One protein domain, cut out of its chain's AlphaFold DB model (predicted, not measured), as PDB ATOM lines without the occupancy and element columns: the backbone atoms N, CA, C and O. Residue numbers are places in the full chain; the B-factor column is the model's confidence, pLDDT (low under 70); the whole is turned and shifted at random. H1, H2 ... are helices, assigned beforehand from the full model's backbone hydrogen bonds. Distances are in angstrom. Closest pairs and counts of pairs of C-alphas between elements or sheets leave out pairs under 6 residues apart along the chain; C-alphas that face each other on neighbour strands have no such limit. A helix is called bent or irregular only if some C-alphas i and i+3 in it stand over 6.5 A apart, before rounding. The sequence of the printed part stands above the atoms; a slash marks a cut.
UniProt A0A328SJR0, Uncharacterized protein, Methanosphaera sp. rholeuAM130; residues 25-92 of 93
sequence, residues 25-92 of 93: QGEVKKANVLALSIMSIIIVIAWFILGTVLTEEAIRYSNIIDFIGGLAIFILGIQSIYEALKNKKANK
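This is residues 25 to 92 of the 93 residues of an uncharacterized protein of Methanosphaera sp. rholeuAM130 (UniProt A0A328SJR0). The model is a flat, open frame of two long helices, H2 and H3, joined at one end, with an empty middle between them. The chain goes out along H2, turns through a kink near residue 53 and comes back along H3, while the short helix H1 lies at the open end, between the beginning of H2 and H3. The printed part has 68 residues with three named helices, H1, H2 and H3 in that order, and no named strand; the class is all helix. It is only just loose, close to extended, with a radius of gyration of the C-alphas of 16.5 A and spans of 52 by 29 by 6 A.

H1 is residues 25 to 28, beginning at C-alpha 25 at (6.480, -11.906, -64.112), and measures 4.9 A. H2 is residues 33 to 59, 34.3 A from first to last C-alpha. It is irregular: C-alphas 53 and 56 are 7.7 A apart, and it has a kink of 65 degrees near residue 53. H3, the longest helix, is residues 62 to 90 and measures 41.6 A, ending at C-alpha 90 at (16.031, 0.598, -68.556).

H1 and H2 are only just apart, with their closest C-alphas 8.1 A from each other. H1 and H3 only just touch, with 3 pairs of C-alphas within 8 A; H3 does so with residues 80 to 84 alone. Their closest C-alphas are those of Gln 25 and Ser 80, 6.1 A apart. H2 and H3 meet only through their link. In H3 every O i to N i+4 pair is within hydrogen-bond range, in H2 20 of 23 are, and H1 is too short for such a pair.

The C-alphas farthest apart in the domain are those of Glu 56 and Lys 92, at 52.1 A. Residues 37 to 49 of H2 stand free, and so do residues 59 to 75, of which 62 to 75 belong to H3. The printed part has no cut, and both links are tight. The mean pLDDT of the printed part is 82.9, and residues 90 to 92 are under 70.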
ATOM      1  N   GLN A  25       7.117 -12.999 -63.368       80.94
ATOM      2  CA  GLN A  25       6.480 -11.906 -64.112       80.94
ATOM      3  C   GLN A  25       5.650 -10.984 -63.209       80.94
ATOM      4  O   GLN A  25       5.646  -9.769 -63.418       80.94
ATOM      5  N   GLY A  26       4.973 -11.536 -62.197       80.44
ATOM      6  CA  GLY A  26       4.204 -10.769 -61.214       80.44
ATOM      7  C   GLY A  26       5.064  -9.742 -60.474       80.44
ATOM      8  O   GLY A  26       4.687  -8.571 -60.387       80.44
ATOM      9  N   GLU A  27       6.255 -10.154 -60.039       80.62
ATOM     10  CA  GLU A  27       7.247  -9.273 -59.408       80.62
ATOM     11  C   GLU A  27       7.793  -8.220 -60.387       80.62
ATOM     12  O   GLU A  27       7.815  -7.023 -60.090       80.62
ATOM     13  N   VAL A  28       8.171  -8.635 -61.602       77.06
ATOM     14  CA  VAL A  28       8.713  -7.746 -62.649       77.06
ATOM     15  C   VAL A  28       7.714  -6.652 -63.049       77.06
ATOM     16  O   VAL A  28       8.120  -5.520 -63.328       77.06
ATOM     17  N   LYS A  29       6.411  -6.957 -63.040       80.19
ATOM     18  CA  LYS A  29       5.323  -6.015 -63.357       80.19
ATOM     19  C   LYS A  29       4.814  -5.229 -62.148       80.19
ATOM     20  O   LYS A  29       3.905  -4.418 -62.316       80.19
ATOM     21  N   LYS A  30       5.387  -5.436 -60.954       79.44
ATOM     22  CA  LYS A  30       4.919  -4.847 -59.685       79.44
ATOM     23  C   LYS A  30       3.411  -5.040 -59.485       79.44
ATOM     24  O   LYS A  30       2.696  -4.108 -59.109       79.44
ATOM     25  N   ALA A  31       2.916  -6.236 -59.802       81.31
ATOM     26  CA  ALA A  31       1.501  -6.544 -59.676       81.31
ATOM     27  C   ALA A  31       1.056  -6.414 -58.210       81.31
ATOM     28  O   ALA A  31       1.800  -6.727 -57.282       81.31
ATOM     29  N   ASN A  32      -0.173  -5.945 -57.988       85.75
ATOM     30  CA  ASN A  32      -0.708  -5.832 -56.636       85.75
ATOM     31  C   ASN A  32      -0.882  -7.234 -56.030       85.75
ATOM     32  O   ASN A  32      -1.745  -7.997 -56.466       85.75
ATOM     33  N   VAL A  33      -0.091  -7.534 -54.999       82.12
ATOM     34  CA  VAL A  33      -0.042  -8.838 -54.320       82.12
ATOM     35  C   VAL A  33      -1.418  -9.285 -53.820       82.12
ATOM     36  O   VAL A  33      -1.767 -10.456 -53.951       82.12
ATOM     37  N   LEU A  34      -2.234  -8.365 -53.295       85.50
ATOM     38  CA  LEU A  34      -3.560  -8.684 -52.761       85.50
ATOM     39  C   LEU A  34      -4.524  -9.112 -53.875       85.50
ATOM     40  O   LEU A  34      -5.191 -10.139 -53.758       85.50
ATOM     41  N   ALA A  35      -4.549  -8.371 -54.984       85.06
ATOM     42  CA  ALA A  35      -5.365  -8.724 -56.144       85.06
ATOM     43  C   ALA A  35      -4.897 -10.040 -56.787       85.06
ATOM     44  O   ALA A  35      -5.723 -10.883 -57.141       85.06
ATOM     45  N   LEU A  36      -3.577 -10.242 -56.885       82.62
ATOM     46  CA  LEU A  36      -2.979 -11.456 -57.441       82.62
ATOM     47  C   LEU A  36      -3.320 -12.693 -56.598       82.62
ATOM     48  O   LEU A  36      -3.661 -13.741 -57.140       82.62
ATOM     49  N   SER A  37      -3.287 -12.554 -55.271       81.38
ATOM     50  CA  SER A  37      -3.598 -13.635 -54.331       81.38
ATOM     51  C   SER A  37      -5.064 -14.062 -54.426       81.38
ATOM     52  O   SER A  37      -5.359 -15.253 -54.477       81.38
ATOM     53  N   ILE A  38      -5.985 -13.097 -54.517       88.38
ATOM     54  CA  ILE A  38      -7.420 -13.371 -54.687       88.38
ATOM     55  C   ILE A  38      -7.681 -14.058 -56.033       88.38
ATOM     56  O   ILE A  38      -8.372 -15.074 -56.080       88.38
ATOM     57  N   MET A  39      -7.095 -13.546 -57.120       86.75
ATOM     58  CA  MET A  39      -7.216 -14.157 -58.448       86.75
ATOM     59  C   MET A  39      -6.651 -15.579 -58.482       86.75
ATOM     60  O   MET A  39      -7.281 -16.459 -59.058       86.75
ATOM     61  N   SER A  40      -5.513 -15.823 -57.829       83.25
ATOM     62  CA  SER A  40      -4.907 -17.155 -57.732       83.25
ATOM     63  C   SER A  40      -5.853 -18.162 -57.071       83.25
ATOM     64  O   SER A  40      -6.089 -19.238 -57.616       83.25
ATOM     65  N   ILE A  41      -6.495 -17.785 -55.960       88.75
ATOM     66  CA  ILE A  41      -7.475 -18.643 -55.278       88.75
ATOM     67  C   ILE A  41      -8.662 -18.961 -56.196       88.75
ATOM     68  O   ILE A  41      -9.073 -20.116 -56.294       88.75
ATOM     69  N   ILE A  42      -9.198 -17.957 -56.898       90.56
ATOM     70  CA  ILE A  42     -10.321 -18.145 -57.828       90.56
ATOM     71  C   ILE A  42      -9.933 -19.095 -58.968       90.56
ATOM     72  O   ILE A  42     -10.692 -20.009 -59.286       90.56
ATOM     73  N   ILE A  43      -8.746 -18.912 -59.552       89.12
ATOM     74  CA  ILE A  43      -8.213 -19.759 -60.625       89.12
ATOM     75  C   ILE A  43      -8.034 -21.200 -60.139       89.12
ATOM     76  O   ILE A  43      -8.440 -22.122 -60.840       89.12
ATOM     77  N   VAL A  44      -7.490 -21.413 -58.937       86.38
ATOM     78  CA  VAL A  44      -7.308 -22.757 -58.360       86.38
ATOM     79  C   VAL A  44      -8.650 -23.455 -58.144       86.38
ATOM     80  O   VAL A  44      -8.794 -24.627 -58.490       86.38
ATOM     81  N   ILE A  45      -9.651 -22.745 -57.618       89.88
ATOM     82  CA  ILE A  45     -10.997 -23.300 -57.423       89.88
ATOM     83  C   ILE A  45     -11.638 -23.642 -58.774       89.88
ATOM     84  O   ILE A  45     -12.192 -24.729 -58.934       89.88
ATOM     85  N   ALA A  46     -11.538 -22.749 -59.762       88.19
ATOM     86  CA  ALA A  46     -12.052 -22.997 -61.104       88.19
ATOM     87  C   ALA A  46     -11.359 -24.202 -61.758       88.19
ATOM     88  O   ALA A  46     -12.033 -25.075 -62.299       88.19
ATOM     89  N   TRP A  47     -10.032 -24.297 -61.645       84.88
ATOM     90  CA  TRP A  47      -9.252 -25.429 -62.141       84.88
ATOM     91  C   TRP A  47      -9.666 -26.744 -61.481       84.88
ATOM     92  O   TRP A  47      -9.841 -27.747 -62.166       84.88
ATOM     93  N   PHE A  48      -9.890 -26.740 -60.166       82.62
ATOM     94  CA  PHE A  48     -10.351 -27.921 -59.440       82.62
ATOM     95  C   PHE A  48     -11.726 -28.402 -59.929       82.62
ATOM     96  O   PHE A  48     -11.933 -29.596 -60.146       82.62
ATOM     97  N   ILE A  49     -12.664 -27.481 -60.168       88.31
ATOM     98  CA  ILE A  49     -13.995 -27.815 -60.694       88.31
ATOM     99  C   ILE A  49     -13.899 -28.343 -62.133       88.31
ATOM    100  O   ILE A  49     -14.493 -29.367 -62.462       88.31
ATOM    101  N   LEU A  50     -13.113 -27.690 -62.991       84.56
ATOM    102  CA  LEU A  50     -12.909 -28.139 -64.370       84.56
ATOM    103  C   LEU A  50     -12.236 -29.516 -64.413       84.56
ATOM    104  O   LEU A  50     -12.688 -30.389 -65.147       84.56
ATOM    105  N   GLY A  51     -11.222 -29.750 -63.579       79.06
ATOM    106  CA  GLY A  51     -10.559 -31.046 -63.457       79.06
ATOM    107  C   GLY A  51     -11.482 -32.139 -62.917       79.06
ATOM    108  O   GLY A  51     -11.397 -33.284 -63.338       79.06
ATOM    109  N   THR A  52     -12.424 -31.828 -62.032       83.50
ATOM    110  CA  THR A  52     -13.356 -32.847 -61.517       83.50
ATOM    111  C   THR A  52     -14.483 -33.185 -62.491       83.50
ATOM    112  O   THR A  52     -14.905 -34.335 -62.540       83.50
ATOM    113  N   VAL A  53     -14.950 -32.222 -63.292       87.25
ATOM    114  CA  VAL A  53     -16.116 -32.409 -64.176       87.25
ATOM    115  C   VAL A  53     -15.725 -32.772 -65.611       87.25
ATOM    116  O   VAL A  53     -16.439 -33.525 -66.267       87.25
ATOM    117  N   LEU A  54     -14.608 -32.248 -66.120       83.75
ATOM    118  CA  LEU A  54     -14.242 -32.356 -67.537       83.75
ATOM    119  C   LEU A  54     -13.114 -33.352 -67.814       83.75
ATOM    120  O   LEU A  54     -12.743 -33.498 -68.972       83.75
ATOM    121  N   THR A  55     -12.562 -34.045 -66.813       80.88
ATOM    122  CA  THR A  55     -11.402 -34.935 -67.033       80.88
ATOM    123  C   THR A  55     -11.677 -36.040 -68.054       80.88
ATOM    124  O   THR A  55     -10.847 -36.267 -68.933       80.88
ATOM    125  N   GLU A  56     -12.845 -36.686 -68.007       79.06
ATOM    126  CA  GLU A  56     -13.190 -37.752 -68.964       79.06
ATOM    127  C   GLU A  56     -13.272 -37.234 -70.410       79.06
ATOM    128  O   GLU A  56     -12.847 -37.895 -71.357       79.06
ATOM    129  N   GLU A  57     -13.758 -36.007 -70.573       80.25
ATOM    130  CA  GLU A  57     -13.871 -35.317 -71.855       80.25
ATOM    131  C   GLU A  57     -12.512 -34.791 -72.347       80.25
ATOM    132  O   GLU A  57     -12.182 -34.899 -73.531       80.25
ATOM    133  N   ALA A  58     -11.696 -34.269 -71.429       74.31
ATOM    134  CA  ALA A  58     -10.389 -33.676 -71.688       74.31
ATOM    135  C   ALA A  58      -9.332 -34.718 -72.078       74.31
ATOM    136  O   ALA A  58      -8.474 -34.422 -72.908       74.31
ATOM    137  N   ILE A  59      -9.426 -35.954 -71.570       79.19
ATOM    138  CA  ILE A  59      -8.524 -37.058 -71.943       79.19
ATOM    139  C   ILE A  59      -8.531 -37.311 -73.456       79.19
ATOM    140  O   ILE A  59      -7.482 -37.588 -74.040       79.19
ATOM    141  N   ARG A  60      -9.674 -37.136 -74.136       81.94
ATOM    142  CA  ARG A  60      -9.758 -37.277 -75.604       81.94
ATOM    143  C   ARG A  60      -8.911 -36.252 -76.357       81.94
ATOM    144  O   ARG A  60      -8.503 -36.502 -77.487       81.94
ATOM    145  N   TYR A  61      -8.629 -35.123 -75.719       81.44
ATOM    146  CA  TYR A  61      -7.812 -34.042 -76.247       81.44
ATOM    147  C   TYR A  61      -6.437 -33.964 -75.570       81.44
ATOM    148  O   TYR A  61      -5.730 -32.985 -75.791       81.44
ATOM    149  N   SER A  62      -6.024 -34.985 -74.803       78.62
ATOM    150  CA  SER A  62      -4.772 -34.979 -74.023       78.62
ATOM    151  C   SER A  62      -3.560 -34.564 -74.855       78.62
ATOM    152  O   SER A  62      -2.838 -33.662 -74.461       78.62
ATOM    153  N   ASN A  63      -3.393 -35.115 -76.064       80.44
ATOM    154  CA  ASN A  63      -2.275 -34.760 -76.950       80.44
ATOM    155  C   ASN A  63      -2.252 -33.267 -77.329       80.44
ATOM    156  O   ASN A  63      -1.187 -32.671 -77.477       80.44
ATOM    157  N   ILE A  64      -3.429 -32.662 -77.514       84.81
ATOM    158  CA  ILE A  64      -3.565 -31.239 -77.849       84.81
ATOM    159  C   ILE A  64      -3.314 -30.387 -76.604       84.81
ATOM    160  O   ILE A  64      -2.635 -29.368 -76.699       84.81
ATOM    161  N   ILE A  65      -3.821 -30.810 -75.443       81.69
ATOM    162  CA  ILE A  65      -3.609 -30.135 -74.158       81.69
ATOM    163  C   ILE A  65      -2.123 -30.139 -73.792       81.69
ATOM    164  O   ILE A  65      -1.593 -29.085 -73.457       81.69
ATOM    165  N   ASP A  66      -1.434 -31.270 -73.936       82.00
ATOM    166  CA  ASP A  66       0.000 -31.391 -73.659       82.00
ATOM    167  C   ASP A  66       0.826 -30.495 -74.588       82.00
ATOM    168  O   ASP A  66       1.735 -29.789 -74.145       82.00
ATOM    169  N   PHE A  67       0.483 -30.463 -75.879       85.81
ATOM    170  CA  PHE A  67       1.161 -29.598 -76.838       85.81
ATOM    171  C   PHE A  67       0.924 -28.111 -76.547       85.81
ATOM    172  O   PHE A  67       1.879 -27.336 -76.491       85.81
ATOM    173  N   ILE A  68      -0.332 -27.699 -76.347       87.50
ATOM    174  CA  ILE A  68      -0.685 -26.298 -76.081       87.50
ATOM    175  C   ILE A  68      -0.132 -25.850 -74.727       87.50
ATOM    176  O   ILE A  68       0.421 -24.756 -74.639       87.50
ATOM    177  N   GLY A  69      -0.234 -26.685 -73.693       84.00
ATOM    178  CA  GLY A  69       0.305 -26.413 -72.362       84.00
ATOM    179  C   GLY A  69       1.824 -26.261 -72.392       84.00
ATOM    180  O   GLY A  69       2.355 -25.254 -71.928       84.00
ATOM    181  N   GLY A  70       2.530 -27.193 -73.040       84.88
ATOM    182  CA  GLY A  70       3.977 -27.094 -73.233       84.88
ATOM    183  C   GLY A  70       4.387 -25.850 -74.030       84.88
ATOM    184  O   GLY A  70       5.332 -25.151 -73.653       84.88
ATOM    185  N   LEU A  71       3.649 -25.522 -75.095       89.56
ATOM    186  CA  LEU A  71       3.877 -24.320 -75.897       89.56
ATOM    187  C   LEU A  71       3.632 -23.035 -75.091       89.56
ATOM    188  O   LEU A  71       4.414 -22.090 -75.201       89.56
ATOM    189  N   ALA A  72       2.586 -22.996 -74.266       87.94
ATOM    190  CA  ALA A  72       2.281 -21.862 -73.401       87.94
ATOM    191  C   ALA A  72       3.415 -21.615 -72.398       87.94
ATOM    192  O   ALA A  72       3.924 -20.496 -72.325       87.94
ATOM    193  N   ILE A  73       3.886 -22.663 -71.711       87.19
ATOM    194  CA  ILE A  73       5.030 -22.586 -70.786       87.19
ATOM    195  C   ILE A  73       6.279 -22.076 -71.512       87.19
ATOM    196  O   ILE A  73       6.978 -21.194 -71.009       87.19
ATOM    197  N   PHE A  74       6.548 -22.584 -72.716       88.75
ATOM    198  CA  PHE A  74       7.689 -22.158 -73.519       88.75
ATOM    199  C   PHE A  74       7.626 -20.665 -73.885       88.75
ATOM    200  O   PHE A  74       8.599 -19.932 -73.687       88.75
ATOM    201  N   ILE A  75       6.473 -20.191 -74.368       91.12
ATOM    202  CA  ILE A  75       6.266 -18.780 -74.725       91.12
ATOM    203  C   ILE A  75       6.374 -17.887 -73.485       91.12
ATOM    204  O   ILE A  75       7.060 -16.864 -73.537       91.12
ATOM    205  N   LEU A  76       5.745 -18.267 -72.369       88.56
ATOM    206  CA  LEU A  76       5.824 -17.521 -71.110       88.56
ATOM    207  C   LEU A  76       7.269 -17.433 -70.605       88.56
ATOM    208  O   LEU A  76       7.702 -16.365 -70.176       88.56
ATOM    209  N   GLY A  77       8.050 -18.509 -70.735       87.19
ATOM    210  CA  GLY A  77       9.477 -18.514 -70.415       87.19
ATOM    211  C   GLY A  77      10.274 -17.505 -71.247       87.19
ATOM    212  O   GLY A  77      11.040 -16.713 -70.692       87.19
ATOM    213  N   ILE A  78      10.057 -17.467 -72.568       89.69
ATOM    214  CA  ILE A  78      10.693 -16.473 -73.450       89.69
ATOM    215  C   ILE A  78      10.267 -15.049 -73.074       89.69
ATOM    216  O   ILE A  78      11.116 -14.157 -73.006       89.69
ATOM    217  N   GLN A  79       8.978 -14.824 -72.803       87.56
ATOM    218  CA  GLN A  79       8.471 -13.516 -72.380       87.56
ATOM    219  C   GLN A  79       9.137 -13.047 -71.084       87.56
ATOM    220  O   GLN A  79       9.584 -11.903 -71.019       87.56
ATOM    221  N   SER A  80       9.298 -13.934 -70.098       85.06
ATOM    222  CA  SER A  80       9.989 -13.612 -68.846       85.06
ATOM    223  C   SER A  80      11.444 -13.210 -69.071       85.06
ATOM    224  O   SER A  80      11.911 -12.233 -68.486       85.06
ATOM    225  N   ILE A  81      12.162 -13.911 -69.956       87.12
ATOM    226  CA  ILE A  81      13.545 -13.557 -70.313       87.12
ATOM    227  C   ILE A  81      13.586 -12.183 -70.988       87.12
ATOM    228  O   ILE A  81      14.404 -11.334 -70.625       87.12
ATOM    229  N   TYR A  82      12.707 -11.942 -71.961       87.38
ATOM    230  CA  TYR A  82      12.651 -10.672 -72.679       87.38
ATOM    231  C   TYR A  82      12.337  -9.494 -71.745       87.38
ATOM    232  O   TYR A  82      13.036  -8.479 -71.778       87.38
ATOM    233  N   GLU A  83      11.330  -9.630 -70.879       84.12
ATOM    234  CA  GLU A  83      10.956  -8.602 -69.902       84.12
ATOM    235  C   GLU A  83      12.085  -8.337 -68.896       84.12
ATOM    236  O   GLU A  83      12.407  -7.175 -68.630       84.12
ATOM    237  N   ALA A  84      12.758  -9.384 -68.410       81.69
ATOM    238  CA  ALA A  84      13.915  -9.245 -67.529       81.69
ATOM    239  C   ALA A  84      15.073  -8.482 -68.203       81.69
ATOM    240  O   ALA A  84      15.677  -7.591 -67.597       81.69
ATOM    241  N   LEU A  85      15.371  -8.782 -69.473       84.94
ATOM    242  CA  LEU A  85      16.410  -8.088 -70.242       84.94
ATOM    243  C   LEU A  85      16.044  -6.627 -70.536       84.94
ATOM    244  O   LEU A  85      16.906  -5.749 -70.428       84.94
ATOM    245  N   LYS A  86      14.779  -6.353 -70.875       83.06
ATOM    246  CA  LYS A  86      14.269  -4.994 -71.096       83.06
ATOM    247  C   LYS A  86      14.392  -4.144 -69.831       83.06
ATOM    248  O   LYS A  86      14.961  -3.055 -69.893       83.06
ATOM    249  N   ASN A  87      13.943  -4.654 -68.682       77.31
ATOM    250  CA  ASN A  87      14.062  -3.943 -67.403       77.31
ATOM    251  C   ASN A  87      15.524  -3.707 -66.994       77.31
ATOM    252  O   ASN A  87      15.854  -2.644 -66.470       77.31
ATOM    253  N   LYS A  88      16.430  -4.653 -67.274       75.50
ATOM    254  CA  LYS A  88      17.865  -4.475 -67.000       75.50
ATOM    255  C   LYS A  88      18.500  -3.356 -67.832       75.50
ATOM    256  O   LYS A  88      19.418  -2.703 -67.343       75.50
ATOM    257  N   LYS A  89      18.054  -3.148 -69.077       71.06
ATOM    258  CA  LYS A  89      18.502  -2.019 -69.910       71.06
ATOM    259  C   LYS A  89      17.952  -0.685 -69.404       71.06
ATOM    260  O   LYS A  89      18.733   0.243 -69.269       71.06
ATOM    261  N   ALA A  90      16.668  -0.625 -69.052       68.00
ATOM    262  CA  ALA A  90      16.031   0.598 -68.556       68.00
ATOM    263  C   ALA A  90      16.617   1.117 -67.226       68.00
ATOM    264  O   ALA A  90      16.603   2.313 -66.993       68.00
ATOM    265  N   ASN A  91      17.148   0.240 -66.366       60.78
ATOM    266  CA  ASN A  91      17.825   0.633 -65.117       60.78
ATOM    267  C   ASN A  91      19.307   1.030 -65.293       60.78
ATOM    268  O   ASN A  91      19.969   1.342 -64.304       60.78
ATOM    269  N   LYS A  92      19.869   0.919 -66.505       58.28
ATOM    270  CA  LYS A  92      21.266   1.279 -66.806       58.28
ATOM    271  C   LYS A  92      21.415   2.644 -67.487       58.28
ATOM    272  O   LYS A  92      22.549   3.102 -67.604       58.28
TER     273      LYS A  92